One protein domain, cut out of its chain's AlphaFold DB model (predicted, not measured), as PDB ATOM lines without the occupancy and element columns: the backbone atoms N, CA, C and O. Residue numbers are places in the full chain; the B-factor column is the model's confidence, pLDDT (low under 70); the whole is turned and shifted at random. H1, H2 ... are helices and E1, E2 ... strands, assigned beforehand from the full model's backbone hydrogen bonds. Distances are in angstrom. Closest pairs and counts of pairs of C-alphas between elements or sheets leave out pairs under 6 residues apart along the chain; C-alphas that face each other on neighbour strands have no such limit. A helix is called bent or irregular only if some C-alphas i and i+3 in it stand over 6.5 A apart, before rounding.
ATOM      1  N   CYS A  49      -2.953  34.644 -13.847       52.19
ATOM      2  CA  CYS A  49      -3.753  33.706 -14.620       52.19
ATOM      3  C   CYS A  49      -3.239  33.607 -16.056       52.19
ATOM      4  O   CYS A  49      -3.657  34.361 -16.932       52.19
ATOM      5  N   LEU A  50      -2.315  32.678 -16.310       55.00
ATOM      6  CA  LEU A  50      -1.983  32.309 -17.684       55.00
ATOM      7  C   LEU A  50      -3.076  31.378 -18.201       55.00
ATOM      8  O   LEU A  50      -3.153  30.228 -17.770       55.00
ATOM      9  N   ILE A  51      -3.909  31.890 -19.102       60.09
ATOM     10  CA  ILE A  51      -4.851  31.083 -19.875       60.09
ATOM     11  C   ILE A  51      -4.067  30.542 -21.073       60.09
ATOM     12  O   ILE A  51      -3.761  31.281 -22.007       60.09
ATOM     13  N   GLY A  52      -3.671  29.276 -21.000       59.97
ATOM     14  CA  GLY A  52      -3.212  28.525 -22.167       59.97
ATOM     15  C   GLY A  52      -4.362  27.702 -22.739       59.97
ATOM     16  O   GLY A  52      -5.387  27.542 -22.075       59.97
ATOM     17  N   ASP A  53      -4.183  27.131 -23.930       65.38
ATOM     18  CA  ASP A  53      -5.168  26.210 -24.510       65.38
ATOM     19  C   ASP A  53      -5.463  25.069 -23.512       65.38
ATOM     20  O   ASP A  53      -4.623  24.203 -23.248       65.38
ATOM     21  N   GLY A  54      -6.646  25.116 -22.891       77.44
ATOM     22  CA  GLY A  54      -7.137  24.110 -21.947       77.44
ATOM     23  C   GLY A  54      -6.630  24.195 -20.499       77.44
ATOM     24  O   GLY A  54      -6.846  23.239 -19.747       77.44
ATOM     25  N   TYR A  55      -5.964  25.272 -20.052       85.81
ATOM     26  CA  TYR A  55      -5.621  25.420 -18.625       85.81
ATOM     27  C   TYR A  55      -5.471  26.865 -18.131       85.81
ATOM     28  O   TYR A  55      -5.144  27.775 -18.886       85.81
ATOM     29  N   ILE A  56      -5.632  27.027 -16.816       88.88
ATOM     30  CA  ILE A  56      -5.263  28.219 -16.048       88.88
ATOM     31  C   ILE A  56      -4.147  27.887 -15.057       88.88
ATOM     32  O   ILE A  56      -4.069  26.774 -14.524       88.88
ATOM     33  N   GLU A  57      -3.294  28.858 -14.767       89.75
ATOM     34  CA  GLU A  57      -2.313  28.792 -13.681       89.75
ATOM     35  C   GLU A  57      -2.558  29.936 -12.696       89.75
ATOM     36  O   GLU A  57      -3.062  30.963 -13.098       89.75
ATOM     37  N   ALA A  58      -2.276  29.773 -11.409       89.94
ATOM     38  CA  ALA A  58      -2.406  30.819 -10.398       89.94
ATOM     39  C   ALA A  58      -1.406  30.570  -9.267       89.94
ATOM     40  O   ALA A  58      -1.004  29.436  -9.029       89.94
ATOM     41  N   HIS A  59      -1.022  31.608  -8.531       91.19
ATOM     42  CA  HIS A  59      -0.108  31.502  -7.396       91.19
ATOM     43  C   HIS A  59      -0.804  32.030  -6.145       91.19
ATOM     44  O   HIS A  59      -1.009  33.233  -6.016       91.19
ATOM     45  N   LEU A  60      -1.195  31.135  -5.232       88.88
ATOM     46  CA  LEU A  60      -2.034  31.493  -4.080       88.88
ATOM     47  C   LEU A  60      -1.306  31.310  -2.743       88.88
ATOM     48  O   LEU A  60      -0.608  30.311  -2.562       88.88
ATOM     49  N   PRO A  61      -1.496  32.202  -1.757       90.44
ATOM     50  CA  PRO A  61      -1.014  31.968  -0.398       90.44
ATOM     51  C   PRO A  61      -1.850  30.867   0.279       90.44
ATOM     52  O   PRO A  61      -3.018  31.081   0.602       90.44
ATOM     53  N   ILE A  62      -1.271  29.680   0.490       89.31
ATOM     54  CA  ILE A  62      -1.961  28.520   1.087       89.31
ATOM     55  C   ILE A  62      -1.279  28.109   2.391       89.31
ATOM     56  O   ILE A  62      -0.119  27.682   2.387       89.31
ATOM     57  N   GLY A  63      -2.034  28.159   3.491       85.69
ATOM     58  CA  GLY A  63      -1.606  27.678   4.803       85.69
ATOM     59  C   GLY A  63      -0.263  28.267   5.239       85.69
ATOM     60  O   GLY A  63      -0.073  29.476   5.231       85.69
ATOM     61  N   LEU A  64       0.675  27.392   5.610       87.31
ATOM     62  CA  LEU A  64       1.998  27.770   6.124       87.31
ATOM     63  C   LEU A  64       3.078  27.883   5.034       87.31
ATOM     64  O   LEU A  64       4.269  27.880   5.348       87.31
ATOM     65  N   SER A  65       2.700  27.916   3.751       88.25
ATOM     66  CA  SER A  65       3.690  28.055   2.683       88.25
ATOM     67  C   SER A  65       4.358  29.432   2.735       88.25
ATOM     68  O   SER A  65       3.656  30.440   2.706       88.25
ATOM     69  N   PRO A  66       5.705  29.509   2.753       86.06
ATOM     70  CA  PRO A  66       6.419  30.787   2.783       86.06
ATOM     71  C   PRO A  66       6.347  31.541   1.448       86.06
ATOM     72  O   PRO A  66       6.717  32.707   1.376       86.06
ATOM     73  N   GLN A  67       5.922  30.864   0.380       89.06
ATOM     74  CA  GLN A  67       5.755  31.428  -0.955       89.06
ATOM     75  C   GLN A  67       4.374  31.051  -1.501       89.06
ATOM     76  O   GLN A  67       3.860  29.981  -1.147       89.06
ATOM     77  N   PRO A  68       3.786  31.877  -2.383       90.94
ATOM     78  CA  PRO A  68       2.580  31.509  -3.109       90.94
ATOM     79  C   PRO A  68       2.723  30.142  -3.788       90.94
ATOM     80  O   PRO A  68       3.714  29.855  -4.460       90.94
ATOM     81  N   VAL A  69       1.734  29.279  -3.582       93.19
ATOM     82  CA  VAL A  69       1.699  27.921  -4.115       93.19
ATOM     83  C   VAL A  69       1.168  27.965  -5.547       93.19
ATOM     84  O   VAL A  69       0.050  28.446  -5.746       93.19
ATOM     85  N   PRO A  70       1.911  27.439  -6.539       94.00
ATOM     86  CA  PRO A  70       1.415  27.309  -7.900       94.00
ATOM     87  C   PRO A  70       0.259  26.307  -7.954       94.00
ATOM     88  O   PRO A  70       0.396  25.143  -7.559       94.00
ATOM     89  N   ILE A  71      -0.865  26.762  -8.487       94.75
ATOM     90  CA  ILE A  71      -2.060  25.993  -8.804       94.75
ATOM     91  C   ILE A  71      -2.212  25.996 -10.314       94.75
ATOM     92  O   ILE A  71      -2.294  27.055 -10.919       94.75
ATOM     93  N   ARG A  72      -2.289  24.817 -10.923       93.94
ATOM     94  CA  ARG A  72      -2.682  24.679 -12.324       93.94
ATOM     95  C   ARG A  72      -4.000  23.931 -12.400       93.94
ATOM     96  O   ARG A  72      -4.072  22.824 -11.874       93.94
ATOM     97  N   VAL A  73      -4.990  24.502 -13.071       93.50
ATOM     98  CA  VAL A  73      -6.266  23.843 -13.353       93.50
ATOM     99  C   VAL A  73      -6.383  23.632 -14.853       93.50
ATOM    100  O   VAL A  73      -6.322  24.589 -15.614       93.50
ATOM    101  N   SER A  74      -6.539  22.384 -15.271       92.06
ATOM    102  CA  SER A  74      -6.802  22.007 -16.657       92.06
ATOM    103  C   SER A  74      -8.278  21.674 -16.847       92.06
ATOM    104  O   SER A  74      -8.884  21.075 -15.958       92.06
ATOM    105  N   TYR A  75      -8.823  22.026 -18.005       88.81
ATOM    106  CA  TYR A  75     -10.217  21.794 -18.379       88.81
ATOM    107  C   TYR A  75     -10.298  20.677 -19.411       88.81
ATOM    108  O   TYR A  75      -9.422  20.555 -20.271       88.81
ATOM    109  N   VAL A  76     -11.318  19.832 -19.290       81.12
ATOM    110  CA  VAL A  76     -11.561  18.735 -20.237       81.12
ATOM    111  C   VAL A  76     -12.673  19.108 -21.222       81.12
ATOM    112  O   VAL A  76     -12.692  18.557 -22.321       81.12
ATOM    113  N   SER A  77     -13.551  20.058 -20.876       71.06
ATOM    114  CA  SER A  77     -14.639  20.553 -21.725       71.06
ATOM    115  C   SER A  77     -14.820  22.076 -21.601       71.06
ATOM    116  O   SER A  77     -14.421  22.685 -20.614       71.06
ATOM    117  N   GLU A  78     -15.432  22.720 -22.597       58.84
ATOM    118  CA  GLU A  78     -15.707  24.170 -22.576       58.84
ATOM    119  C   GLU A  78     -16.944  24.545 -21.734       58.84
ATOM    120  O   GLU A  78     -17.087  25.696 -21.330       58.84
ATOM    121  N   GLU A  79     -17.812  23.581 -21.399       62.12
ATOM    122  CA  GLU A  79     -18.987  23.773 -20.518       62.12
ATOM    123  C   GLU A  79     -18.658  23.636 -19.014       62.12
ATOM    124  O   GLU A  79     -19.526  23.370 -18.176       62.12
ATOM    125  N   ASP A  80     -17.380  23.762 -18.670       67.31
ATOM    126  CA  ASP A  80     -16.846  23.399 -17.366       67.31
ATOM    127  C   ASP A  80     -17.099  24.451 -16.262       67.31
ATOM    128  O   ASP A  80     -17.659  25.533 -16.452       67.31
ATOM    129  N   LEU A  81     -16.707  24.067 -15.047       81.88
ATOM    130  CA  LEU A  81     -16.701  24.868 -13.827       81.88
ATOM    131  C   LEU A  81     -16.054  26.250 -14.031       81.88
ATOM    132  O   LEU A  81     -15.007  26.354 -14.667       81.88
ATOM    133  N   ASP A  82     -16.618  27.303 -13.432       86.00
ATOM    134  CA  ASP A  82     -16.033  28.639 -13.557       86.00
ATOM    135  C   ASP A  82     -14.616  28.716 -12.946       86.00
ATOM    136  O   ASP A  82     -14.226  27.918 -12.085       86.00
ATOM    137  N   ILE A  83     -13.819  29.676 -13.420       86.88
ATOM    138  CA  ILE A  83     -12.412  29.837 -13.021       86.88
ATOM    139  C   ILE A  83     -12.273  30.098 -11.513       86.88
ATOM    140  O   ILE A  83     -11.385  29.530 -10.872       86.88
ATOM    141  N   ASP A  84     -13.126  30.956 -10.944       87.81
ATOM    142  CA  ASP A  84     -13.054  31.344  -9.530       87.81
ATOM    143  C   ASP A  84     -13.346  30.141  -8.635       87.81
ATOM    144  O   ASP A  84     -12.602  29.845  -7.698       87.81
ATOM    145  N   GLU A  85     -14.390  29.393  -8.970       90.69
ATOM    146  CA  GLU A  85     -14.806  28.193  -8.278       90.69
ATOM    147  C   GLU A  85     -13.762  27.083  -8.418       90.69
ATOM    148  O   GLU A  85     -13.384  26.473  -7.418       90.69
ATOM    149  N   SER A  86     -13.204  26.881  -9.609       92.19
ATOM    150  CA  SER A  86     -12.128  25.913  -9.842       92.19
ATOM    151  C   SER A  86     -10.889  26.195  -8.983       92.19
ATOM    152  O   SER A  86     -10.313  25.294  -8.353       92.19
ATOM    153  N   LEU A  87     -10.473  27.462  -8.910       92.94
ATOM    154  CA  LEU A  87      -9.365  27.885  -8.056       92.94
ATOM    155  C   LEU A  87      -9.720  27.759  -6.572       92.94
ATOM    156  O   LEU A  87      -8.886  27.306  -5.786       92.94
ATOM    157  N   ARG A  88     -10.961  28.075  -6.189       93.31
ATOM    158  CA  ARG A  88     -11.453  27.930  -4.815       93.31
ATOM    159  C   ARG A  88     -11.436  26.481  -4.350       93.31
ATOM    160  O   ARG A  88     -10.963  26.206  -3.248       93.31
ATOM    161  N   VAL A  89     -11.920  25.546  -5.166       95.38
ATOM    162  CA  VAL A  89     -11.897  24.113  -4.836       95.38
ATOM    163  C   VAL A  89     -10.451  23.626  -4.740       95.38
ATOM    164  O   VAL A  89     -10.094  22.973  -3.762       95.38
ATOM    165  N   SER A  90      -9.581  24.031  -5.670       96.62
ATOM    166  CA  SER A  90      -8.141  23.719  -5.631       96.62
ATOM    167  C   SER A  90      -7.449  24.238  -4.368       96.62
ATOM    168  O   SER A  90      -6.645  23.536  -3.752       96.62
ATOM    169  N   TYR A  91      -7.785  25.457  -3.953       95.62
ATOM    170  CA  TYR A  91      -7.282  26.088  -2.740       95.62
ATOM    171  C   TYR A  91      -7.695  25.326  -1.476       95.62
ATOM    172  O   TYR A  91      -6.868  25.022  -0.607       95.62
ATOM    173  N   VAL A  92      -8.985  24.995  -1.380       95.69
ATOM    174  CA  VAL A  92      -9.528  24.219  -0.263       95.69
ATOM    175  C   VAL A  92      -8.890  22.835  -0.243       95.69
ATOM    176  O   VAL A  92      -8.394  22.425   0.801       95.69
ATOM    177  N   ALA A  93      -8.794  22.152  -1.384       97.50
ATOM    178  CA  ALA A  93      -8.150  20.848  -1.495       97.50
ATOM    179  C   ALA A  93      -6.704  20.861  -0.991       97.50
ATOM    180  O   ALA A  93      -6.322  20.005  -0.197       97.50
ATOM    181  N   ALA A  94      -5.921  21.874  -1.362       97.38
ATOM    182  CA  ALA A  94      -4.556  22.037  -0.876       97.38
ATOM    183  C   ALA A  94      -4.473  22.241   0.643       97.38
ATOM    184  O   ALA A  94      -3.539  21.755   1.275       97.38
ATOM    185  N   SER A  95      -5.449  22.941   1.222       95.12
ATOM    186  CA  SER A  95      -5.545  23.157   2.669       95.12
ATOM    187  C   SER A  95      -6.006  21.898   3.407       95.12
ATOM    188  O   SER A  95      -5.541  21.610   4.503       95.12
ATOM    189  N   ILE A  96      -6.900  21.110   2.813       96.62
ATOM    190  CA  ILE A  96      -7.352  19.840   3.390       96.62
ATOM    191  C   ILE A  96      -6.260  18.774   3.290       96.62
ATOM    192  O   ILE A  96      -6.058  18.032   4.246       96.62
ATOM    193  N   ALA A  97      -5.506  18.725   2.192       97.44
ATOM    194  CA  ALA A  97      -4.410  17.776   2.015       97.44
ATOM    195  C   ALA A  97      -3.348  17.892   3.124       97.44
ATOM    196  O   ALA A  97      -2.889  16.874   3.643       97.44
ATOM    197  N   THR A  98      -2.997  19.111   3.550       96.06
ATOM    198  CA  THR A  98      -2.049  19.315   4.658       96.06
ATOM    199  C   THR A  98      -2.615  18.784   5.979       96.06
ATOM    200  O   THR A  98      -1.923  18.050   6.687       96.06
ATOM    201  N   LEU A  99      -3.892  19.049   6.271       95.62
ATOM    202  CA  LEU A  99      -4.577  18.508   7.451       95.62
ATOM    203  C   LEU A  99      -4.650  16.976   7.429       95.62
ATOM    204  O   LEU A  99      -4.406  16.339   8.450       95.62
ATOM    205  N   VAL A 100      -4.936  16.376   6.271       96.69
ATOM    206  CA  VAL A 100      -4.982  14.917   6.101       96.69
ATOM    207  C   VAL A 100      -3.640  14.280   6.459       96.69
ATOM    208  O   VAL A 100      -3.612  13.302   7.205       96.69
ATOM    209  N   ILE A 101      -2.521  14.838   5.987       95.81
ATOM    210  CA  ILE A 101      -1.187  14.318   6.327       95.81
ATOM    211  C   ILE A 101      -0.920  14.414   7.835       95.81
ATOM    212  O   ILE A 101      -0.294  13.520   8.414       95.81
ATOM    213  N   ASP A 102      -1.388  15.472   8.496       95.06
ATOM    214  CA  ASP A 102      -1.266  15.609   9.947       95.06
ATOM    215  C   ASP A 102      -2.150  14.631  10.733       95.06
ATOM    216  O   ASP A 102      -1.705  14.088  11.748       95.06
ATOM    217  N   VAL A 103      -3.358  14.339  10.251       95.12
ATOM    218  CA  VAL A 103      -4.216  13.286  10.816       95.12
ATOM    219  C   VAL A 103      -3.555  11.922  10.651       95.12
ATOM    220  O   VAL A 103      -3.381  11.199  11.630       95.12
ATOM    221  N   VAL A 104      -3.093  11.579   9.445       94.62
ATOM    222  CA  VAL A 104      -2.477  10.267   9.196       94.62
ATOM    223  C   VAL A 104      -1.204  10.079  10.014       94.62
ATOM    224  O   VAL A 104      -0.960   8.992  10.543       94.62
ATOM    225  N   ARG A 105      -0.404  11.127  10.211       92.50
ATOM    226  CA  ARG A 105       0.782  11.019  11.067       92.50
ATOM    227  C   ARG A 105       0.460  11.034  12.574       92.50
ATOM    228  O   ARG A 105       1.376  10.908  13.381       92.50
ATOM    229  N   GLY A 106      -0.813  11.146  12.953       91.44
ATOM    230  CA  GLY A 106      -1.282  11.078  14.339       91.44
ATOM    231  C   GLY A 106      -1.112  12.375  15.130       91.44
ATOM    232  O   GLY A 106      -1.009  12.325  16.352       91.44
ATOM    233  N   ARG A 107      -1.033  13.531  14.460       92.81
ATOM    234  CA  ARG A 107      -0.846  14.842  15.107       92.81
ATOM    235  C   ARG A 107      -2.122  15.645  15.289       92.81
ATOM    236  O   ARG A 107      -2.148  16.528  16.142       92.81
ATOM    237  N   LEU A 108      -3.147  15.372  14.488       93.69
ATOM    238  CA  LEU A 108      -4.435  16.058  14.550       93.69
ATOM    239  C   LEU A 108      -5.586  15.055  14.653       93.69
ATOM    240  O   LEU A 108      -5.486  13.933  14.160       93.69
ATOM    241  N   SER A 109      -6.683  15.493  15.278       93.94
ATOM    242  CA  SER A 109      -7.956  14.765  15.268       93.94
ATOM    243  C   SER A 109      -8.583  14.796  13.863       93.94
ATOM    244  O   SER A 109      -8.511  15.836  13.197       93.94
ATOM    245  N   PRO A 110      -9.239  13.708  13.416       94.88
ATOM    246  CA  PRO A 110      -9.990  13.681  12.162       94.88
ATOM    247  C   PRO A 110     -11.270  14.533  12.172       94.88
ATOM    248  O   PRO A 110     -11.815  14.779  11.099       94.88
ATOM    249  N   ASP A 111     -11.753  15.012  13.328       92.81
ATOM    250  CA  ASP A 111     -13.075  15.658  13.457       92.81
ATOM    251  C   ASP A 111     -13.287  16.825  12.479       92.81
ATOM    252  O   ASP A 111     -14.370  17.014  11.922       92.81
ATOM    253  N   GLY A 112     -12.227  17.598  12.223       88.38
ATOM    254  CA  GLY A 112     -12.260  18.727  11.292       88.38
ATOM    255  C   GLY A 112     -12.420  18.328   9.820       88.38
ATOM    256  O   GLY A 112     -12.839  19.160   9.014       88.38
ATOM    257  N   LEU A 113     -12.124  17.075   9.461       93.81
ATOM    258  CA  LEU A 113     -12.176  16.586   8.081       93.81
ATOM    259  C   LEU A 113     -13.597  16.256   7.624       93.81
ATOM    260  O   LEU A 113     -13.883  16.401   6.441       93.81
ATOM    261  N   HIS A 114     -14.508  15.895   8.532       92.81
ATOM    262  CA  HIS A 114     -15.879  15.484   8.188       92.81
ATOM    263  C   HIS A 114     -16.708  16.560   7.472       92.81
ATOM    264  O   HIS A 114     -17.729  16.256   6.863       92.81
ATOM    265  N   ARG A 115     -16.285  17.829   7.535       91.00
ATOM    266  CA  ARG A 115     -16.928  18.926   6.793       91.00
ATOM    267  C   ARG A 115     -16.554  18.961   5.313       91.00
ATOM    268  O   ARG A 115     -17.241  19.624   4.544       91.00
ATOM    269  N   PHE A 116     -15.459  18.304   4.943       93.81
ATOM    270  CA  PHE A 116     -14.837  18.417   3.626       93.81
ATOM    271  C   PHE A 116     -14.633  17.068   2.951       93.81
ATOM    272  O   PHE A 116     -14.602  17.019   1.731       93.81
ATOM    273  N   ILE A 117     -14.484  15.996   3.724       96.06
ATOM    274  CA  ILE A 117     -14.225  14.642   3.248       96.06
ATOM    275  C   ILE A 117     -15.389  13.754   3.661       96.06
ATOM    276  O   ILE A 117     -15.860  13.813   4.800       96.06
ATOM    277  N   GLU A 118     -15.820  12.903   2.739       95.94
ATOM    278  CA  GLU A 118     -16.823  11.887   3.012       95.94
ATOM    279  C   GLU A 118     -16.391  10.987   4.189       95.94
ATOM    280  O   GLU A 118     -15.238  10.550   4.284       95.94
ATOM    281  N   GLY A 119     -17.315  10.683   5.107       94.38
ATOM    282  CA  GLY A 119     -16.993   9.982   6.358       94.38
ATOM    283  C   GLY A 119     -16.347   8.602   6.164       94.38
ATOM    284  O   GLY A 119     -15.497   8.194   6.961       94.38
ATOM    285  N   SER A 120     -16.687   7.911   5.072       94.88
ATOM    286  CA  SER A 120     -16.074   6.636   4.685       94.88
ATOM    287  C   SER A 120     -14.559   6.775   4.453       94.88
ATOM    288  O   SER A 120     -13.783   5.915   4.875       94.88
ATOM    289  N   TYR A 121     -14.109   7.886   3.865       95.00
ATOM    290  CA  TYR A 121     -12.693   8.178   3.637       95.00
ATOM    291  C   TYR A 121     -11.992   8.717   4.876       95.00
ATOM    292  O   TYR A 121     -10.843   8.349   5.113       95.00
ATOM    293  N   VAL A 122     -12.678   9.489   5.723       96.38
ATOM    294  CA  VAL A 122     -12.127   9.865   7.037       96.38
ATOM    295  C   VAL A 122     -11.784   8.612   7.849       96.38
ATOM    296  O   VAL A 122     -10.680   8.499   8.378       96.38
ATOM    297  N   THR A 123     -12.678   7.620   7.856       96.00
ATOM    298  CA  THR A 123     -12.444   6.332   8.528       96.00
ATOM    299  C   THR A 123     -11.217   5.611   7.961       96.00
ATOM    300  O   THR A 123     -10.375   5.140   8.723       96.00
ATOM    301  N   LYS A 124     -11.054   5.575   6.630       94.81
ATOM    302  CA  LYS A 124      -9.869   4.980   5.981       94.81
ATOM    303  C   LYS A 124      -8.567   5.678   6.391       94.81
ATOM    304  O   LYS A 124      -7.579   4.995   6.649       94.81
ATOM    305  N   LEU A 125      -8.563   7.009   6.483       95.00
ATOM    306  CA  LEU A 125      -7.393   7.787   6.908       95.00
ATOM    307  C   LEU A 125      -7.010   7.502   8.367       95.00
ATOM    308  O   LEU A 125      -5.826   7.364   8.679       95.00
ATOM    309  N   VAL A 126      -8.000   7.361   9.253       95.12
ATOM    310  CA  VAL A 126      -7.774   6.979  10.657       95.12
ATOM    311  C   VAL A 126      -7.205   5.563  10.747       95.12
ATOM    312  O   VAL A 126      -6.179   5.365  11.397       95.12
ATOM    313  N   SER A 127      -7.791   4.600  10.032       94.44
ATOM    314  CA  SER A 127      -7.265   3.230   9.966       94.44
ATOM    315  C   SER A 127      -5.832   3.194   9.437       94.44
ATOM    316  O   SER A 127      -4.983   2.499   9.991       94.44
ATOM    317  N   LEU A 128      -5.527   3.989   8.407       92.69
ATOM    318  CA  LEU A 128      -4.168   4.126   7.885       92.69
ATOM    319  C   LEU A 128      -3.208   4.692   8.945       92.69
ATOM    320  O   LEU A 128      -2.095   4.183   9.077       92.69
ATOM    321  N   SER A 129      -3.627   5.689   9.732       94.12
ATOM    322  CA  SER A 129      -2.818   6.217  10.841       94.12
ATOM    323  C   SER A 129      -2.456   5.137  11.862       94.12
ATOM    324  O   SER A 129      -1.291   5.045  12.264       94.12
ATOM    325  N   SER A 130      -3.429   4.304  12.243       93.31
ATOM    326  CA  SER A 130      -3.231   3.187  13.173       93.31
ATOM    327  C   SER A 130      -2.270   2.145  12.605       93.31
ATOM    328  O   SER A 130      -1.290   1.798  13.260       93.31
ATOM    329  N   LEU A 131      -2.457   1.736  11.346       91.75
ATOM    330  CA  LEU A 131      -1.564   0.784  10.675       91.75
ATOM    331  C   LEU A 131      -0.120   1.298  10.592       91.75
ATOM    332  O   LEU A 131       0.833   0.543  10.791       91.75
ATOM    333  N   ILE A 132       0.064   2.593  10.319       91.12
ATOM    334  CA  ILE A 132       1.394   3.212  10.309       91.12
ATOM    335  C   ILE A 132       2.004   3.198  11.717       91.12
ATOM    336  O   ILE A 132       3.199   2.933  11.850       91.12
ATOM    337  N   ALA A 133       1.207   3.459  12.758       91.06
ATOM    338  CA  ALA A 133       1.662   3.400  14.146       91.06
ATOM    339  C   ALA A 133       2.126   1.986  14.533       91.06
ATOM    340  O   ALA A 133       3.206   1.831  15.102       91.06
ATOM    341  N   GLU A 134       1.363   0.960  14.160       90.94
ATOM    342  CA  GLU A 134       1.693  -0.450  14.399       90.94
ATOM    343  C   GLU A 134       2.942  -0.899  13.631       90.94
ATOM    344  O   GLU A 134       3.741  -1.691  14.128       90.94
ATOM    345  N   CYS A 135       3.165  -0.355  12.432       87.31
ATOM    346  CA  CYS A 135       4.353  -0.649  11.631       87.31
ATOM    347  C   CYS A 135       5.629   0.048  12.131       87.31
ATOM    348  O   CYS A 135       6.720  -0.286  11.656       87.31
ATOM    349  N   GLN A 136       5.528   1.009  13.055       86.62
ATOM    350  CA  GLN A 136       6.657   1.835  13.492       86.62
ATOM    351  C   GLN A 136       7.864   1.027  14.013       86.62
ATOM    352  O   GLN A 136       8.983   1.331  13.589       86.62
ATOM    353  N   PRO A 137       7.698  -0.029  14.841       86.94
ATOM    354  CA  PRO A 137       8.819  -0.854  15.305       86.94
ATOM    355  C   PRO A 137       9.557  -1.570  14.164       86.94
ATOM    356  O   PRO A 137      10.736  -1.900  14.280       86.94
ATOM    357  N   TYR A 138       8.879  -1.784  13.036       85.94
ATOM    358  CA  TYR A 138       9.381  -2.542  11.895       85.94
ATOM    359  C   TYR A 138       9.700  -1.651  10.695       85.94
ATOM    360  O   TYR A 138       9.895  -2.153   9.588       85.94
ATOM    361  N   ILE A 139       9.775  -0.330  10.859       85.06
ATOM    362  CA  ILE A 139       9.892   0.595   9.724       85.06
ATOM    363  C   ILE A 139      11.169   0.390   8.886       85.06
ATOM    364  O   ILE A 139      11.186   0.650   7.682       85.06
ATOM    365  N   SER A 140      12.231  -0.133   9.503       83.44
ATOM    366  CA  SER A 140      13.492  -0.480   8.832       83.44
ATOM    367  C   SER A 140      13.466  -1.862   8.167       83.44
ATOM    368  O   SER A 140      14.377  -2.207   7.415       83.44
ATOM    369  N   SER A 141      12.425  -2.665   8.409       86.88
ATOM    370  CA  SER A 141      12.283  -3.995   7.822       86.88
ATOM    371  C   SER A 141      11.945  -3.914   6.333       86.88
ATOM    372  O   SER A 141      11.049  -3.183   5.892       86.88
ATOM    373  N   LYS A 142      12.621  -4.748   5.536       79.50
ATOM    374  CA  LYS A 142      12.311  -4.920   4.109       79.50
ATOM    375  C   LYS A 142      10.903  -5.489   3.886       79.50
ATOM    376  O   LYS A 142      10.320  -5.221   2.840       79.50
ATOM    377  N   LYS A 143      10.345  -6.198   4.880       83.38
ATOM    378  CA  LYS A 143       8.996  -6.793   4.838       83.38
ATOM    379  C   LYS A 143       7.866  -5.780   5.062       83.38
ATOM    380  O   LYS A 143       6.725  -6.069   4.726       83.38
ATOM    381  N   THR A 144       8.169  -4.600   5.600       84.88
ATOM    382  CA  THR A 144       7.176  -3.541   5.831       84.88
ATOM    383  C   THR A 144       6.739  -2.930   4.504       84.88
ATOM    384  O   THR A 144       7.571  -2.721   3.617       84.88
ATOM    385  N   SER A 145       5.452  -2.625   4.339       87.50
ATOM    386  CA  SER A 145       4.965  -2.017   3.095       87.50
ATOM    387  C   SER A 145       5.673  -0.683   2.820       87.50
ATOM    388  O   SER A 145       6.091   0.034   3.737       87.50
ATOM    389  N   TRP A 146       5.832  -0.334   1.542       86.69
ATOM    390  CA  TRP A 146       6.500   0.911   1.160       86.69
ATOM    391  C   TRP A 146       5.795   2.145   1.745       86.69
ATOM    392  O   TRP A 146       6.480   3.074   2.179       86.69
ATOM    393  N   LEU A 147       4.458   2.120   1.819       85.06
ATOM    394  CA  LEU A 147       3.637   3.202   2.357       85.06
ATOM    395  C   LEU A 147       3.877   3.379   3.858       85.06
ATOM    396  O   LEU A 147       4.189   4.485   4.297       85.06
ATOM    397  N   CYS A 148       3.855   2.287   4.630       85.81
ATOM    398  CA  CYS A 148       4.158   2.324   6.062       85.81
ATOM    399  C   CYS A 148       5.574   2.854   6.322       85.81
ATOM    400  O   CYS A 148       5.775   3.687   7.205       85.81
ATOM    401  N   ARG A 149       6.562   2.456   5.505       86.75
ATOM    402  CA  ARG A 149       7.929   2.997   5.605       86.75
ATOM    403  C   ARG A 149       8.014   4.481   5.286       86.75
ATOM    404  O   ARG A 149       8.807   5.193   5.901       86.75
ATOM    405  N   ARG A 150       7.266   4.944   4.288       86.88
ATOM    406  CA  ARG A 150       7.291   6.340   3.855       86.88
ATOM    407  C   ARG A 150       6.596   7.240   4.868       86.88
ATOM    408  O   ARG A 150       7.207   8.203   5.323       86.88
ATOM    409  N   MET A 151       5.380   6.884   5.264       87.56
ATOM    410  CA  MET A 151       4.561   7.670   6.182       87.56
ATOM    411  C   MET A 151       5.026   7.559   7.635       87.56
ATOM    412  O   MET A 151       5.013   8.554   8.355       87.56
ATOM    413  N   GLY A 152       5.530   6.402   8.074       86.44
ATOM    414  CA  GLY A 152       6.078   6.257   9.428       86.44
ATOM    415  C   GLY A 152       7.314   7.136   9.664       86.44
ATOM    416  O   GLY A 152       7.507   7.669  10.755       86.44
ATOM    417  N   LYS A 153       8.102   7.414   8.612       88.44
ATOM    418  CA  LYS A 153       9.213   8.381   8.668       88.44
ATOM    419  C   LYS A 153       8.740   9.827   8.851       88.44
ATOM    420  O   LYS A 153       9.569  10.672   9.172       88.44
ATOM    421  N   LEU A 154       7.453  10.116   8.634       89.38
ATOM    422  CA  LEU A 154       6.848  11.434   8.854       89.38
ATOM    423  C   LEU A 154       6.287  11.604  10.272       89.38
ATOM    424  O   LEU A 154       6.184  12.741  10.725       89.38
ATOM    425  N   ARG A 155       5.948  10.519  10.990       88.69
ATOM    426  CA  ARG A 155       5.317  10.596  12.327       88.69
ATOM    427  C   ARG A 155       6.146  11.367  13.355       88.69
ATOM    428  O   ARG A 155       5.586  12.133  14.125       88.69
ATOM    429  N   GLY A 156       7.466  11.184  13.345       84.00
ATOM    430  CA  GLY A 156       8.382  11.876  14.258       84.00
ATOM    431  C   GLY A 156       8.819  13.268  13.793       84.00
ATOM    432  O   GLY A 156       9.640  13.889  14.455       84.00
ATOM    433  N   VAL A 157       8.335  13.749  12.643       91.00
ATOM    434  CA  VAL A 157       8.755  15.046  12.100       91.00
ATOM    435  C   VAL A 157       7.857  16.151  12.648       91.00
ATOM    436  O   VAL A 157       6.648  16.174  12.393       91.00
ATOM    437  N   GLU A 158       8.467  17.086  13.379       91.50
ATOM    438  CA  GLU A 158       7.779  18.212  14.022       91.50
ATOM    439  C   GLU A 158       7.334  19.305  13.043       91.50
ATOM    440  O   GLU A 158       6.349  20.001  13.312       91.50
ATOM    441  N   ALA A 159       7.975  19.409  11.879       93.81
ATOM    442  CA  ALA A 159       7.594  20.375  10.859       93.81
ATOM    443  C   ALA A 159       6.171  20.104  10.318       93.81
ATOM    444  O   ALA A 159       5.809  18.944  10.057       93.81
ATOM    445  N   PRO A 160       5.353  21.153  10.121       94.00
ATOM    446  CA  PRO A 160       4.036  21.004   9.525       94.00
ATOM    447  C   PRO A 160       4.145  20.641   8.033       94.00
ATOM    448  O   PRO A 160       5.170  20.898   7.395       94.00
ATOM    449  N   PRO A 161       3.099  20.031   7.456       95.62
ATOM    450  CA  PRO A 161       3.005  19.833   6.021       95.62
ATOM    451  C   PRO A 161       2.780  21.176   5.324       95.62
ATOM    452  O   PRO A 161       1.948  21.981   5.738       95.62
ATOM    453  N   VAL A 162       3.511  21.398   4.237       96.50
ATOM    454  CA  VAL A 162       3.445  22.618   3.435       96.50
ATOM    455  C   VAL A 162       3.166  22.251   1.985       96.50
ATOM    456  O   VAL A 162       3.957  21.540   1.360       96.50
ATOM    457  N   SER A 163       2.062  22.756   1.440       96.62
ATOM    458  CA  SER A 163       1.730  22.630   0.019       96.62
ATOM    459  C   SER A 163       2.771  23.336  -0.842       96.62
ATOM    460  O   SER A 163       3.203  24.443  -0.543       96.62
ATOM    461  N   ARG A 164       3.204  22.669  -1.911       96.56
ATOM    462  CA  ARG A 164       4.215  23.172  -2.854       96.56
ATOM    463  C   ARG A 164       3.692  23.316  -4.265       96.56
ATOM    464  O   ARG A 164       4.224  24.124  -5.015       96.56
ATOM    465  N   ARG A 165       2.694  22.521  -4.643       97.06
ATOM    466  CA  ARG A 165       2.050  22.601  -5.951       97.06
ATOM    467  C   ARG A 165       0.682  21.947  -5.903       97.06
ATOM    468  O   ARG A 165       0.535  20.899  -5.278       97.06
ATOM    469  N   VAL A 166      -0.267  22.523  -6.626       97.94
ATOM    470  CA  VAL A 166      -1.584  21.941  -6.875       97.94
ATOM    471  C   VAL A 166      -1.746  21.739  -8.375       97.94
ATOM    472  O   VAL A 166      -1.410  22.615  -9.176       97.94
ATOM    473  N   ARG A 167      -2.217  20.562  -8.768       97.44
ATOM    474  CA  ARG A 167      -2.646  20.273 -10.135       97.44
ATOM    475  C   ARG A 167      -4.065  19.766 -10.076       97.44
ATOM    476  O   ARG A 167      -4.320  18.796  -9.373       97.44
ATOM    477  N   SER A 168      -4.937  20.377 -10.847       96.69
ATOM    478  CA  SER A 168      -6.341  20.028 -10.870       96.69
ATOM    479  C   SER A 168      -6.804  19.789 -12.294       96.69
ATOM    480  O   SER A 168      -6.306  20.414 -13.228       96.69
ATOM    481  N   ILE A 169      -7.757  18.884 -12.451       95.19
ATOM    482  CA  ILE A 169      -8.412  18.585 -13.716       95.19
ATOM    483  C   ILE A 169      -9.910  18.694 -13.470       95.19
ATOM    484  O   ILE A 169     -10.467  17.909 -12.701       95.19
ATOM    485  N   VAL A 170     -10.549  19.662 -14.116       93.94
ATOM    486  CA  VAL A 170     -12.007  19.763 -14.154       93.94
ATOM    487  C   VAL A 170     -12.507  18.712 -15.136       93.94
ATOM    488  O   VAL A 170     -12.070  18.663 -16.283       93.94
ATOM    489  N   LYS A 171     -13.338  17.788 -14.648       91.94
ATOM    490  CA  LYS A 171     -13.916  16.699 -15.452       91.94
ATOM    491  C   LYS A 171     -15.317  17.042 -15.942       91.94
ATOM    492  O   LYS A 171     -15.748  16.516 -16.962       91.94
ATOM    493  N   SER A 172     -16.023  17.848 -15.159       91.19
ATOM    494  CA  SER A 172     -17.328  18.424 -15.452       91.19
ATOM    495  C   SER A 172     -17.590  19.564 -14.462       91.19
ATOM    496  O   SER A 172     -16.804  19.794 -13.538       91.19
ATOM    497  N   ARG A 173     -18.749  20.220 -14.571       91.12
ATOM    498  CA  ARG A 173     -19.230  21.225 -13.607       91.12
ATOM    499  C   ARG A 173     -19.283  20.748 -12.142       91.12
ATOM    500  O   ARG A 173     -19.262  21.571 -11.222       91.12
ATOM    501  N   ASP A 174     -19.346  19.437 -11.924       93.56
ATOM    502  CA  ASP A 174     -19.573  18.840 -10.605       93.56
ATOM    503  C   ASP A 174     -18.464  17.887 -10.161       93.56
ATOM    504  O   ASP A 174     -18.564  17.325  -9.073       93.56
ATOM    505  N   ILE A 175     -17.413  17.682 -10.965       94.94
ATOM    506  CA  ILE A 175     -16.342  16.728 -10.658       94.94
ATOM    507  C   ILE A 175     -14.974  17.328 -10.971       94.94
ATOM    508  O   ILE A 175     -14.718  17.804 -12.078       94.94
ATOM    509  N   MET A 176     -14.061  17.221 -10.006       96.19
ATOM    510  CA  MET A 176     -12.694  17.712 -10.122       96.19
ATOM    511  C   MET A 176     -11.699  16.742  -9.478       96.19
ATOM    512  O   MET A 176     -11.817  16.397  -8.302       96.19
ATOM    513  N   ASP A 177     -10.688  16.333 -10.240       97.69
ATOM    514  CA  ASP A 177      -9.568  15.541  -9.729       97.69
ATOM    515  C   ASP A 177      -8.421  16.479  -9.358       97.69
ATOM    516  O   ASP A 177      -8.041  17.341 -10.148       97.69
ATOM    517  N   ILE A 178      -7.853  16.325  -8.163       98.50
ATOM    518  CA  ILE A 178      -6.862  17.258  -7.620       98.50
ATOM    519  C   ILE A 178      -5.696  16.493  -7.011       98.50
ATOM    520  O   ILE A 178      -5.867  15.659  -6.128       98.50
ATOM    521  N   ASN A 179      -4.483  16.816  -7.442       98.50
ATOM    522  CA  ASN A 179      -3.249  16.362  -6.826       98.50
ATOM    523  C   ASN A 179      -2.550  17.524  -6.118       98.50
ATOM    524  O   ASN A 179      -2.274  18.568  -6.714       98.50
ATOM    525  N   VAL A 180      -2.218  17.317  -4.849       98.44
ATOM    526  CA  VAL A 180      -1.497  18.276  -4.015       98.44
ATOM    527  C   VAL A 180      -0.138  17.686  -3.678       98.44
ATOM    528  O   VAL A 180      -0.040  16.689  -2.967       98.44
ATOM    529  N   SER A 181       0.926  18.311  -4.168       97.94
ATOM    530  CA  SER A 181       2.299  17.993  -3.776       97.94
ATOM    531  C   SER A 181       2.687  18.818  -2.554       97.94
ATOM    532  O   SER A 181       2.527  20.040  -2.548       97.94
ATOM    533  N   MET A 182       3.237  18.164  -1.538       96.94
ATOM    534  CA  MET A 182       3.553  18.753  -0.240       96.94
ATOM    535  C   MET A 182       4.967  18.384   0.216       96.94
ATOM    536  O   MET A 182       5.590  17.431  -0.260       96.94
ATOM    537  N   MET A 183       5.469  19.144   1.182       96.00
ATOM    538  CA  MET A 183       6.698  18.856   1.911       96.00
ATOM    539  C   MET A 183       6.414  18.802   3.404       96.00
ATOM    540  O   MET A 183       5.692  19.642   3.930       96.00
ATOM    541  N   VAL A 184       7.028  17.842   4.080       95.50
ATOM    542  CA  VAL A 184       7.129  17.778   5.537       95.50
ATOM    543  C   VAL A 184       8.616  17.781   5.849       95.50
ATOM    544  O   VAL A 184       9.295  16.783   5.593       95.50
ATOM    545  N   ASP A 185       9.129  18.913   6.331       93.50
ATOM    546  CA  ASP A 185      10.576  19.160   6.403       93.50
ATOM    547  C   ASP A 185      11.240  18.917   5.022       93.50
ATOM    548  O   ASP A 185      10.812  19.506   4.027       93.50
ATOM    549  N   VAL A 186      12.217  18.009   4.912       91.69
ATOM    550  CA  VAL A 186      12.891  17.651   3.649       91.69
ATOM    551  C   VAL A 186      12.196  16.524   2.875       91.69
ATOM    552  O   VAL A 186      12.682  16.075   1.834       91.69
ATOM    553  N   ARG A 187      11.057  16.024   3.364       93.12
ATOM    554  CA  ARG A 187      10.388  14.839   2.814       93.12
ATOM    555  C   ARG A 187       9.204  15.233   1.939       93.12
ATOM    556  O   ARG A 187       8.282  15.908   2.385       93.12
ATOM    557  N   ARG A 188       9.207  14.746   0.696       93.56
ATOM    558  CA  ARG A 188       8.090  14.907  -0.246       93.56
ATOM    559  C   ARG A 188       6.934  13.996   0.147       93.56
ATOM    560  O   ARG A 188       7.152  12.811   0.390       93.56
ATOM    561  N   CYS A 189       5.724  14.521   0.113       94.19
ATOM    562  CA  CYS A 189       4.491  13.744   0.182       94.19
ATOM    563  C   CYS A 189       3.477  14.313  -0.807       94.19
ATOM    564  O   CYS A 189       3.692  15.379  -1.390       94.19
ATOM    565  N   TRP A 190       2.399  13.587  -1.044       96.00
ATOM    566  CA  TRP A 190       1.331  14.044  -1.920       96.00
ATOM    567  C   TRP A 190      -0.028  13.572  -1.418       96.00
ATOM    568  O   TRP A 190      -0.118  12.644  -0.615       96.00
ATOM    569  N   SER A 191      -1.079  14.220  -1.911       97.56
ATOM    570  CA  SER A 191      -2.444  13.717  -1.830       97.56
ATOM    571  C   SER A 191      -3.099  13.768  -3.202       97.56
ATOM    572  O   SER A 191      -2.933  14.751  -3.921       97.56
ATOM    573  N   SER A 192      -3.804  12.701  -3.570       98.12
ATOM    574  CA  SER A 192      -4.684  12.676  -4.738       98.12
ATOM    575  C   SER A 192      -6.112  12.618  -4.238       98.12
ATOM    576  O   SER A 192      -6.458  11.780  -3.406       98.12
ATOM    577  N   MET A 193      -6.920  13.546  -4.721       98.50
ATOM    578  CA  MET A 193      -8.245  13.816  -4.209       98.50
ATOM    579  C   MET A 193      -9.239  13.860  -5.360       98.50
ATOM    580  O   MET A 193      -8.937  14.433  -6.405       98.50
ATOM    581  N   LYS A 194     -10.430  13.303  -5.149       98.25
ATOM    582  CA  LYS A 194     -11.586  13.526  -6.019       98.25
ATOM    583  C   LYS A 194     -12.578  14.394  -5.271       98.25
ATOM    584  O   LYS A 194     -12.948  14.068  -4.143       98.25
ATOM    585  N   TRP A 195     -12.978  15.488  -5.894       98.00
ATOM    586  CA  TRP A 195     -13.969  16.415  -5.378       98.00
ATOM    587  C   TRP A 195     -15.220  16.329  -6.234       98.00
ATOM    588  O   TRP A 195     -15.143  16.384  -7.460       98.00
ATOM    589  N   GLU A 196     -16.362  16.190  -5.573       96.94
ATOM    590  CA  GLU A 196     -17.671  16.106  -6.205       96.94
ATOM    591  C   GLU A 196     -18.627  17.109  -5.570       96.94
ATOM    592  O   GLU A 196     -18.614  17.325  -4.350       96.94
ATOM    593  N   ARG A 197     -19.476  17.725  -6.390       94.81
ATOM    594  CA  ARG A 197     -20.534  18.598  -5.899       94.81
ATOM    595  C   ARG A 197     -21.715  17.762  -5.404       94.81
ATOM    596  O   ARG A 197     -22.336  17.019  -6.153       94.81
ATOM    597  N   GLN A 198     -22.061  17.932  -4.133       93.44
ATOM    598  CA  GLN A 198     -23.254  17.374  -3.504       93.44
ATOM    599  C   GLN A 198     -24.195  18.524  -3.125       93.44
ATOM    600  O   GLN A 198     -23.993  19.231  -2.131       93.44
ATOM    601  N   GLY A 199     -25.208  18.760  -3.961       90.81
ATOM    602  CA  GLY A 199     -26.075  19.934  -3.849       90.81
ATOM    603  C   GLY A 199     -25.288  21.225  -4.085       90.81
ATOM    604  O   GLY A 199     -24.758  21.445  -5.166       90.81
ATOM    605  N   SER A 200     -25.187  22.085  -3.070       88.75
ATOM    606  CA  SER A 200     -24.445  23.355  -3.148       88.75
ATOM    607  C   SER A 200     -23.021  23.287  -2.582       88.75
ATOM    608  O   SER A 200     -22.371  24.322  -2.432       88.75
ATOM    609  N   ARG A 201     -22.530  22.093  -2.220       92.00
ATOM    610  CA  ARG A 201     -21.247  21.923  -1.526       92.00
ATOM    611  C   ARG A 201     -20.314  20.999  -2.285       92.00
ATOM    612  O   ARG A 201     -20.729  19.952  -2.762       92.00
ATOM    613  N   TRP A 202     -19.040  21.362  -2.314       95.94
ATOM    614  CA  TRP A 202     -17.970  20.479  -2.755       95.94
ATOM    615  C   TRP A 202     -17.553  19.551  -1.618       95.94
ATOM    616  O   TRP A 202     -17.281  20.012  -0.507       95.94
ATOM    617  N   MET A 203     -17.497  18.255  -1.905       97.12
ATOM    618  CA  MET A 203     -17.072  17.223  -0.970       97.12
ATOM    619  C   MET A 203     -15.994  16.352  -1.604       97.12
ATOM    620  O   MET A 203     -16.101  15.929  -2.749       97.12
ATOM    621  N   CYS A 204     -14.948  16.074  -0.841       98.00
ATOM    622  CA  CYS A 204     -13.895  15.151  -1.207       98.00
ATOM    623  C   CYS A 204     -14.397  13.709  -1.016       98.00
ATOM    624  O   CYS A 204     -14.489  13.221   0.113       98.00
ATOM    625  N   THR A 205     -14.712  13.039  -2.122       97.44
ATOM    626  CA  THR A 205     -15.203  11.649  -2.190       97.44
ATOM    627  C   THR A 205     -14.087  10.643  -2.445       97.44
ATOM    628  O   THR A 205     -14.328   9.449  -2.546       97.44
ATOM    629  N   LEU A 206     -12.840  11.097  -2.564       97.38
ATOM    630  CA  LEU A 206     -11.662  10.239  -2.534       97.38
ATOM    631  C   LEU A 206     -10.493  11.040  -1.991       97.38
ATOM    632  O   LEU A 206     -10.264  12.151  -2.449       97.38
ATOM    633  N   CYS A 207      -9.740  10.474  -1.054       96.75
ATOM    634  CA  CYS A 207      -8.488  11.054  -0.585       96.75
ATOM    635  C   CYS A 207      -7.471   9.936  -0.375       96.75
ATOM    636  O   CYS A 207      -7.613   9.123   0.539       96.75
ATOM    637  N   ASP A 208      -6.475   9.895  -1.252       94.19
ATOM    638  CA  ASP A 208      -5.311   9.024  -1.148       94.19
ATOM    639  C   ASP A 208      -4.060   9.861  -0.868       94.19
ATOM    640  O   ASP A 208      -4.018  11.058  -1.184       94.19
ATOM    641  N   ILE A 209      -3.053   9.246  -0.257       92.88
ATOM    642  CA  ILE A 209      -1.821   9.912   0.160       92.88
ATOM    643  C   ILE A 209      -0.592   9.019  -0.005       92.88
ATOM    644  O   ILE A 209      -0.651   7.797   0.137       92.88
ATOM    645  N   GLY A 210       0.566   9.650  -0.199       86.25
ATOM    646  CA  GLY A 210       1.848   8.950  -0.160       86.25
ATOM    647  C   GLY A 210       3.051   9.837  -0.355       86.25
ATOM    648  O   GLY A 210       3.066  11.006   0.082       86.25
TER     649      GLY A 210
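AT A GLANCE: This is residues 49 to 210 of the 210 residues of an uncharacterized protein of Pseudoscardovia radai (UniProt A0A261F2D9). What shape do these atoms make? A twisted six-strand sheet, E1 to E6, curls round one long helix, H1. Toward the E6 edge, H3 packs on E6 with its residues 119 to 128 and runs on past the sheet, where H4 crosses it, while short H2 sits beside H1 and H3. What is it built of, and how large is it? The printed part has 162 residues, with four named helices and six named strands in the order E1, E2, H1, H2, H3, H4, E3, E4, E5, E6; the class is mixed, helices and strands. The sheet is mixed and runs E1, E2, E3, E4, E5, E6. The whole is compact, with a radius of gyration of the C-alphas of 16.3 A, yet elongated, spanning 51 by 32 by 26 A.

IN THESE COORDINATES: Where do the first elements lie? E1, residues 55 to 60, begins at C-alpha 55 at (-5.621, 25.420, -18.625), and E2 is residues 69 to 75. H1, residues 83 to 104, is 31.2 A long and starts at C-alpha 83 at (-12.412, 29.837, -13.021). Which helices come next? H2 is residues 110 to 115, neither bent nor irregular, but only just: C-alphas 112 and 115 are 6.5 A apart. H3, residues 119 to 138, is 29.7 A long and irregular, with C-alphas 134 and 137 7.2 A apart. H4 is residues 146 to 155, 14.8 A long. Which strands close the printed part? E3, residues 161 to 172, is 29.6 A long and bends by 69 degrees at residue 164; E4, residues 175 to 184, is 28.5 A long. E5, residues 187 to 198, is 34.3 A long. E6, residues 201 to 209, bends by 52 degrees at residue 206 and ends at C-alpha 209 at (-1.821, 9.912, 0.160).

HOW THE PARTS SIT: How do the strands pair? E1 and E2 form an antiparallel hairpin, with N 58 and O 71 2.8 A apart, and E2 is parallel to E3, with N 168 and O 72 2.8 A apart. E2, the four helices and E3 are a strand-helix-strand unit, two parallel neighbour strands with helices between. E3 to E6 are a meander, each strand the antiparallel neighbour of the one before, with N 167 and O 179 2.9 A apart, N 180 and O 191 2.8 A, and N 194 and O 206 2.9 A. What is on the sheet? H1 on one face makes two layers, a helix layer and a sheet layer; its closest C-alphas to E3 are Thr 98 and Pro 161, 5.3 A apart. H3 is on the sheet, with the C-alphas of Tyr 121 and Leu 206 6.6 A apart, and H2 only grazes it with residues 113 to 115. H4 is on the sheet too, only just over E5 with 3 of its C-alphas. How do the helices meet? H1, with residues 100 to 104 alone, touches H3 at a steep tilt of 39 degrees, the same way; the closest C-alphas are Val 104 and Ser 129, 4.4 A. H3, with residues 131 to 136 alone, touches H4 about perpendicular, at 88 degrees, the closest C-alphas being Ile 132 and Cys 148, 5.1 A. Are the helix backbones complete? The O i to N i+4 pairs within hydrogen-bond range are 16 of 18 in H1, 14 of 16 in H3, 4 of 6 in H4 and 0 of 2 in H2, where 1 of 3 O i to N i+3 pairs is within range.

THE WHOLE: How far does it reach? The two C-alphas farthest apart are those of Glu 79 and Pro 137, 51.6 A. Is it unbroken and sure? The printed part has no cut, and no link is long. Mean pLDDT of the printed part is 90.7; residues 49 to 53 and 78 to 80 are under 70.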